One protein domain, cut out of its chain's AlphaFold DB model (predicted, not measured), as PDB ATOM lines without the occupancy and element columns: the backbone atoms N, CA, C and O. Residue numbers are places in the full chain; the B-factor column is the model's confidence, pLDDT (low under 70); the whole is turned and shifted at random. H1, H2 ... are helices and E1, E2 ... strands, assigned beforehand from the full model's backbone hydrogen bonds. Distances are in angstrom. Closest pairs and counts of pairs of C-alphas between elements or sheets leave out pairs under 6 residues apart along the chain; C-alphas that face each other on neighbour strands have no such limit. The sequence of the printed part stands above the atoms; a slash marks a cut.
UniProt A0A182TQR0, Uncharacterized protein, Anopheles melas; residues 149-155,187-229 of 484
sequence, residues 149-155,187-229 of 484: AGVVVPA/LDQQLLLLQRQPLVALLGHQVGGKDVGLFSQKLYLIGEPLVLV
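Overview. This is residues 149 to 155 and 187 to 229 of the 484 residues of an uncharacterized protein of Anopheles melas (UniProt A0A182TQR0). Two ribbons of two strands each make up this small domain: the parallel pair E1 and E2, and the antiparallel hairpin E3 and E4, with the short helix H1 coming straight after E4 and packing on E2. Behind H1 the final stretch folds back beside E2, where residues 224 to 225 pair briefly with residues 191 to 192. The printed part has 50 residues, with four named strands and one named helix in the order E1, E2, E3, E4, H1, and its class is mostly strand. It is compact, with a radius of gyration of the C-alphas of 10.9 A, and only just elongated, spanning 32 by 21 by 15 A.

Arrangement. E2, residues 189 to 195, and E1, residues 149 to 154, are parallel neighbours, with 5 degrees between their directions. The C-alphas of Val 152 and Leu 193 face each other at 4.7 A, and N 153 and O 193 are within hydrogen-bond range at 2.9 A, as are N 191 and O 149 at 3.0 A. Outside the named strands, residues 224 to 225 pair antiparallel with residues 191 to 192 of E2. H1, residues 217 to 222, has its centre 8.6 A from that of E2, and the closest C-alphas of the two, those of Leu 193 and Tyr 220, are 5.1 A apart. Every O i to N i+4 pair in H1 is within hydrogen-bond range. E3, residues 202 to 207, and E4, residues 210 to 216, form a hairpin, antiparallel with 154 degrees between their directions; N 205 and O 213 are within hydrogen-bond range at 2.9 A, and N 212 and O 205 at 2.8 A. The closest C-alphas of E3 and H1, those of Leu 202 and Gln 217, are 5.9 A apart. E1 and E2 are each apart from E3 and from E4, and E1 is also apart from H1.

Along the chain. E2 runs 18.5 A from first to last C-alpha, starting at C-alpha 189 (40.624, -27.196, 20.886). E1 runs 16.4 A and begins at C-alpha 149 (47.723, -28.509, 20.117). E3 is 16.4 A long and E4 18.1 A. H1 measures 9.0 A and ends at C-alpha 222 (39.222, -26.749, 7.805).

Size, cuts and confidence. The two farthest C-alphas, those of Leu 187 and Leu 199, are 33.3 A apart. Residues 156 to 186 are not printed, and C-alphas 155 and 187 are 28.4 A apart across this cut, which lies in the link from E1 to E2. The link from E2 to E3 is short, and those from E3 to E4 and from E4 to H1 are tight. The mean pLDDT of the printed part is 74.7; values under 70 are found at residues 149 and 155, 187 to 189, 196 to 200 and 223 to 229.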
ATOM      1  N   ALA A 149      46.773 -28.139  21.146       68.94
ATOM      2  CA  ALA A 149      47.723 -28.509  20.117       68.94
ATOM      3  C   ALA A 149      47.112 -28.313  18.722       68.94
ATOM      4  O   ALA A 149      45.914 -28.507  18.512       68.94
ATOM      5  N   GLY A 150      47.952 -27.945  17.758       72.19
ATOM      6  CA  GLY A 150      47.596 -27.904  16.344       72.19
ATOM      7  C   GLY A 150      48.668 -28.617  15.537       72.19
ATOM      8  O   GLY A 150      49.839 -28.252  15.621       72.19
ATOM      9  N   VAL A 151      48.280 -29.633  14.767       78.88
ATOM     10  CA  VAL A 151      49.199 -30.355  13.881       78.88
ATOM     11  C   VAL A 151      48.745 -30.178  12.445       78.88
ATOM     12  O   VAL A 151      47.619 -30.522  12.092       78.88
ATOM     13  N   VAL A 152      49.647 -29.661  11.613       82.88
ATOM     14  CA  VAL A 152      49.454 -29.564  10.166       82.88
ATOM     15  C   VAL A 152      50.361 -30.586   9.502       82.88
ATOM     16  O   VAL A 152      51.583 -30.481   9.587       82.88
ATOM     17  N   VAL A 153      49.770 -31.574   8.837       78.75
ATOM     18  CA  VAL A 153      50.518 -32.593   8.096       78.75
ATOM     19  C   VAL A 153      50.328 -32.344   6.596       78.75
ATOM     20  O   VAL A 153      49.218 -32.523   6.078       78.75
ATOM     21  N   PRO A 154      51.376 -31.911   5.869       74.88
ATOM     22  CA  PRO A 154      51.313 -31.791   4.421       74.88
ATOM     23  C   PRO A 154      51.367 -33.182   3.775       74.88
ATOM     24  O   PRO A 154      52.352 -33.906   3.890       74.88
ATOM     25  N   ALA A 155      50.329 -33.542   3.028       68.81
ATOM     26  CA  ALA A 155      50.179 -34.822   2.329       68.81
ATOM     27  C   ALA A 155      50.984 -34.891   1.008       68.81
ATOM     28  O   ALA A 155      50.549 -35.488   0.025       68.81
ATOM     29  N   LEU A 187      36.910 -24.020  25.468       54.22
ATOM     30  CA  LEU A 187      38.240 -23.400  25.386       54.22
ATOM     31  C   LEU A 187      39.323 -24.382  24.906       54.22
ATOM     32  O   LEU A 187      40.382 -23.945  24.467       54.22
ATOM     33  N   ASP A 188      39.025 -25.679  24.924       58.69
ATOM     34  CA  ASP A 188      39.969 -26.754  24.640       58.69
ATOM     35  C   ASP A 188      39.788 -27.257  23.203       58.69
ATOM     36  O   ASP A 188      38.916 -28.079  22.917       58.69
ATOM     37  N   GLN A 189      40.602 -26.741  22.279       65.12
ATOM     38  CA  GLN A 189      40.624 -27.196  20.886       65.12
ATOM     39  C   GLN A 189      41.951 -27.887  20.564       65.12
ATOM     40  O   GLN A 189      43.028 -27.308  20.729       65.12
ATOM     41  N   GLN A 190      41.852 -29.122  20.074       71.00
ATOM     42  CA  GLN A 190      42.947 -29.876  19.466       71.00
ATOM     43  C   GLN A 190      42.642 -30.031  17.983       71.00
ATOM     44  O   GLN A 190      41.676 -30.705  17.640       71.00
ATOM     45  N   LEU A 191      43.422 -29.398  17.109       74.25
ATOM     46  CA  LEU A 191      43.125 -29.359  15.676       74.25
ATOM     47  C   LEU A 191      44.072 -30.260  14.891       74.25
ATOM     48  O   LEU A 191      45.296 -30.109  14.964       74.25
ATOM     49  N   LEU A 192      43.493 -31.143  14.077       78.25
ATOM     50  CA  LEU A 192      44.229 -31.901  13.072       78.25
ATOM     51  C   LEU A 192      43.911 -31.367  11.674       78.25
ATOM     52  O   LEU A 192      42.770 -31.427  11.212       78.25
ATOM     53  N   LEU A 193      44.946 -30.878  10.993       80.56
ATOM     54  CA  LEU A 193      44.868 -30.325   9.647       80.56
ATOM     55  C   LEU A 193      45.662 -31.199   8.669       80.56
ATOM     56  O   LEU A 193      46.885 -31.307   8.771       80.56
ATOM     57  N   LEU A 194      44.978 -31.791   7.688       76.56
ATOM     58  CA  LEU A 194      45.612 -32.533   6.593       76.56
ATOM     59  C   LEU A 194      45.528 -31.707   5.315       76.56
ATOM     60  O   LEU A 194      44.468 -31.595   4.701       76.56
ATOM     61  N   GLN A 195      46.654 -31.133   4.890       73.25
ATOM     62  CA  GLN A 195      46.708 -30.343   3.663       73.25
ATOM     63  C   GLN A 195      47.168 -31.198   2.473       73.25
ATOM     64  O   GLN A 195      48.324 -31.614   2.431       73.25
ATOM     65  N   ARG A 196      46.280 -31.328   1.468       68.25
ATOM     66  CA  ARG A 196      46.465 -31.819   0.072       68.25
ATOM     67  C   ARG A 196      46.069 -33.274  -0.277       68.25
ATOM     68  O   ARG A 196      45.888 -34.127   0.577       68.25
ATOM     69  N   GLN A 197      45.928 -33.452  -1.603       54.09
ATOM     70  CA  GLN A 197      45.391 -34.532  -2.460       54.09
ATOM     71  C   GLN A 197      43.859 -34.722  -2.481       54.09
ATOM     72  O   GLN A 197      43.356 -35.586  -1.778       54.09
ATOM     73  N   PRO A 198      43.112 -33.988  -3.335       55.81
ATOM     74  CA  PRO A 198      41.637 -33.953  -3.383       55.81
ATOM     75  C   PRO A 198      40.960 -35.231  -3.928       55.81
ATOM     76  O   PRO A 198      39.853 -35.168  -4.458       55.81
ATOM     77  N   LEU A 199      41.620 -36.386  -3.863       55.78
ATOM     78  CA  LEU A 199      41.187 -37.602  -4.553       55.78
ATOM     79  C   LEU A 199      40.279 -38.503  -3.706       55.78
ATOM     80  O   LEU A 199      39.685 -39.430  -4.250       55.78
ATOM     81  N   VAL A 200      40.140 -38.246  -2.401       66.81
ATOM     82  CA  VAL A 200      39.415 -39.144  -1.491       66.81
ATOM     83  C   VAL A 200      38.292 -38.396  -0.774       66.81
ATOM     84  O   VAL A 200      38.528 -37.489   0.019       66.81
ATOM     85  N   ALA A 201      37.044 -38.788  -1.041       73.88
ATOM     86  CA  ALA A 201      35.864 -38.118  -0.489       73.88
ATOM     87  C   ALA A 201      35.685 -38.336   1.027       73.88
ATOM     88  O   ALA A 201      35.192 -37.436   1.714       73.88
ATOM     89  N   LEU A 202      36.096 -39.505   1.539       84.75
ATOM     90  CA  LEU A 202      35.942 -39.939   2.932       84.75
ATOM     91  C   LEU A 202      37.206 -40.656   3.421       84.75
ATOM     92  O   LEU A 202      37.702 -41.565   2.761       84.75
ATOM     93  N   LEU A 203      37.700 -40.266   4.593       86.12
ATOM     94  CA  LEU A 203      38.859 -40.857   5.257       86.12
ATOM     95  C   LEU A 203      38.420 -41.483   6.582       86.12
ATOM     96  O   LEU A 203      37.689 -40.860   7.353       86.12
ATOM     97  N   GLY A 204      38.874 -42.707   6.849       90.56
ATOM     98  CA  GLY A 204      38.718 -43.336   8.159       90.56
ATOM     99  C   GLY A 204      39.785 -42.853   9.130       90.56
ATOM    100  O   GLY A 204      40.977 -42.941   8.839       90.56
ATOM    101  N   HIS A 205      39.348 -42.342  10.278       91.25
ATOM    102  CA  HIS A 205      40.220 -41.885  11.348       91.25
ATOM    103  C   HIS A 205      40.366 -42.977  12.402       91.25
ATOM    104  O   HIS A 205      39.388 -43.347  13.051       91.25
ATOM    105  N   GLN A 206      41.596 -43.443  12.610       91.06
ATOM    106  CA  GLN A 206      41.945 -44.339  13.708       91.06
ATOM    107  C   GLN A 206      42.969 -43.695  14.639       91.06
ATOM    108  O   GLN A 206      43.993 -43.194  14.178       91.06
ATOM    109  N   VAL A 207      42.725 -43.767  15.949       90.31
ATOM    110  CA  VAL A 207      43.665 -43.330  16.993       90.31
ATOM    111  C   VAL A 207      43.936 -44.513  17.915       90.31
ATOM    112  O   VAL A 207      43.012 -45.116  18.454       90.31
ATOM    113  N   GLY A 208      45.207 -44.902  18.058       89.69
ATOM    114  CA  GLY A 208      45.585 -46.066  18.872       89.69
ATOM    115  C   GLY A 208      44.926 -47.381  18.426       89.69
ATOM    116  O   GLY A 208      44.657 -48.239  19.259       89.69
ATOM    117  N   GLY A 209      44.609 -47.517  17.132       88.81
ATOM    118  CA  GLY A 209      43.907 -48.680  16.575       88.81
ATOM    119  C   GLY A 209      42.390 -48.698  16.799       88.81
ATOM    120  O   GLY A 209      41.746 -49.649  16.374       88.81
ATOM    121  N   LYS A 210      41.810 -47.671  17.434       89.88
ATOM    122  CA  LYS A 210      40.355 -47.522  17.584       89.88
ATOM    123  C   LYS A 210      39.796 -46.596  16.511       89.88
ATOM    124  O   LYS A 210      40.355 -45.521  16.286       89.88
ATOM    125  N   ASP A 211      38.690 -46.996  15.892       88.44
ATOM    126  CA  ASP A 211      37.953 -46.161  14.945       88.44
ATOM    127  C   ASP A 211      37.297 -44.985  15.677       88.44
ATOM    128  O   ASP A 211      36.493 -45.164  16.590       88.44
ATOM    129  N   VAL A 212      37.662 -43.771  15.272       90.38
ATOM    130  CA  VAL A 212      37.061 -42.524  15.762       90.38
ATOM    131  C   VAL A 212      35.883 -42.125  14.873       90.38
ATOM    132  O   VAL A 212      34.890 -41.593  15.359       90.38
ATOM    133  N   GLY A 213      35.971 -42.407  13.570       91.12
ATOM    134  CA  GLY A 213      34.893 -42.149  12.621       91.12
ATOM    135  C   GLY A 213      35.368 -42.009  11.178       91.12
ATOM    136  O   GLY A 213      36.563 -42.073  10.879       91.12
ATOM    137  N   LEU A 214      34.406 -41.806  10.278       89.44
ATOM    138  CA  LEU A 214      34.636 -41.465   8.876       89.44
ATOM    139  C   LEU A 214      34.408 -39.967   8.693       89.44
ATOM    140  O   LEU A 214      33.324 -39.464   8.982       89.44
ATOM    141  N   PHE A 215      35.403 -39.260   8.168       88.69
ATOM    142  CA  PHE A 215      35.330 -37.814   7.979       88.69
ATOM    143  C   PHE A 215      35.619 -37.456   6.529       88.69
ATOM    144  O   PHE A 215      36.466 -38.061   5.868       88.69
ATOM    145  N   SER A 216      34.918 -36.448   6.013       86.75
ATOM    146  CA  SER A 216      35.233 -35.933   4.685       86.75
ATOM    147  C   SER A 216      36.588 -35.235   4.699       86.75
ATOM    148  O   SER A 216      36.900 -34.496   5.631       86.75
ATOM    149  N   GLN A 217      37.367 -35.382   3.629       82.56
ATOM    150  CA  GLN A 217      38.641 -34.676   3.483       82.56
ATOM    151  C   GLN A 217      38.508 -33.153   3.655       82.56
ATOM    152  O   GLN A 217      39.420 -32.501   4.159       82.56
ATOM    153  N   LYS A 218      37.355 -32.579   3.284       80.94
ATOM    154  CA  LYS A 218      37.075 -31.147   3.471       80.94
ATOM    155  C   LYS A 218      37.133 -30.724   4.938       80.94
ATOM    156  O   LYS A 218      37.584 -29.620   5.217       80.94
ATOM    157  N   LEU A 219      36.722 -31.597   5.853       80.75
ATOM    158  CA  LEU A 219      36.732 -31.322   7.286       80.75
ATOM    159  C   LEU A 219      38.172 -31.244   7.819       80.75
ATOM    160  O   LEU A 219      38.534 -30.280   8.488       80.75
ATOM    161  N   TYR A 220      39.057 -32.144   7.383       81.62
ATOM    162  CA  TYR A 220      40.482 -32.069   7.726       81.62
ATOM    163  C   TYR A 220      41.226 -30.875   7.118       81.62
ATOM    164  O   TYR A 220      42.288 -30.512   7.613       81.62
ATOM    165  N   LEU A 221      40.714 -30.266   6.044       75.56
ATOM    166  CA  LEU A 221      41.288 -29.034   5.489       75.56
ATOM    167  C   LEU A 221      40.907 -27.798   6.311       75.56
ATOM    168  O   LEU A 221      41.669 -26.835   6.343       75.56
ATOM    169  N   ILE A 222      39.735 -27.829   6.950       77.88
ATOM    170  CA  ILE A 222      39.222 -26.749   7.805       77.88
ATOM    171  C   ILE A 222      39.798 -26.869   9.226       77.88
ATOM    172  O   ILE A 222      39.969 -25.857   9.903       77.88
ATOM    173  N   GLY A 223      40.186 -28.083   9.625       68.88
ATOM    174  CA  GLY A 223      40.757 -28.394  10.929       68.88
ATOM    175  C   GLY A 223      39.661 -28.894  11.849       68.88
ATOM    176  O   GLY A 223      38.920 -28.102  12.425       68.88
ATOM    177  N   GLU A 224      39.552 -30.214  11.971       69.19
ATOM    178  CA  GLU A 224      38.576 -30.826  12.870       69.19
ATOM    179  C   GLU A 224      39.110 -30.839  14.304       69.19
ATOM    180  O   GLU A 224      40.270 -31.227  14.516       69.19
ATOM    181  N   PRO A 225      38.284 -30.451  15.292       62.34
ATOM    182  CA  PRO A 225      38.608 -30.668  16.684       62.34
ATOM    183  C   PRO A 225      38.573 -32.172  16.993       62.34
ATOM    184  O   PRO A 225      37.538 -32.821  16.868       62.34
ATOM    185  N   LEU A 226      39.695 -32.727  17.454       58.97
ATOM    186  CA  LEU A 226      39.795 -34.128  17.895       58.97
ATOM    187  C   LEU A 226      38.905 -34.425  19.115       58.97
ATOM    188  O   LEU A 226      38.568 -35.575  19.388       58.97
ATOM    189  N   VAL A 227      38.491 -33.380  19.833       49.06
ATOM    190  CA  VAL A 227      37.613 -33.456  21.001       49.06
ATOM    191  C   VAL A 227      36.149 -33.424  20.543       49.06
ATOM    192  O   VAL A 227      35.454 -32.422  20.697       49.06
ATOM    193  N   LEU A 228      35.664 -34.520  19.959       45.41
ATOM    194  CA  LEU A 228      34.245 -34.704  19.633       45.41
ATOM    195  C   LEU A 228      33.705 -35.983  20.293       45.41
ATOM    196  O   LEU A 228      33.823 -37.093  19.790       45.41
ATOM    197  N   VAL A 229      33.169 -35.755  21.495       31.00
ATOM    198  CA  VAL A 229      32.206 -36.521  22.309       31.00
ATOM    199  C   VAL A 229      31.872 -37.950  21.836       31.00
ATOM    200  O   VAL A 229      31.026 -38.157  20.968       31.00
TER     201      VAL A 229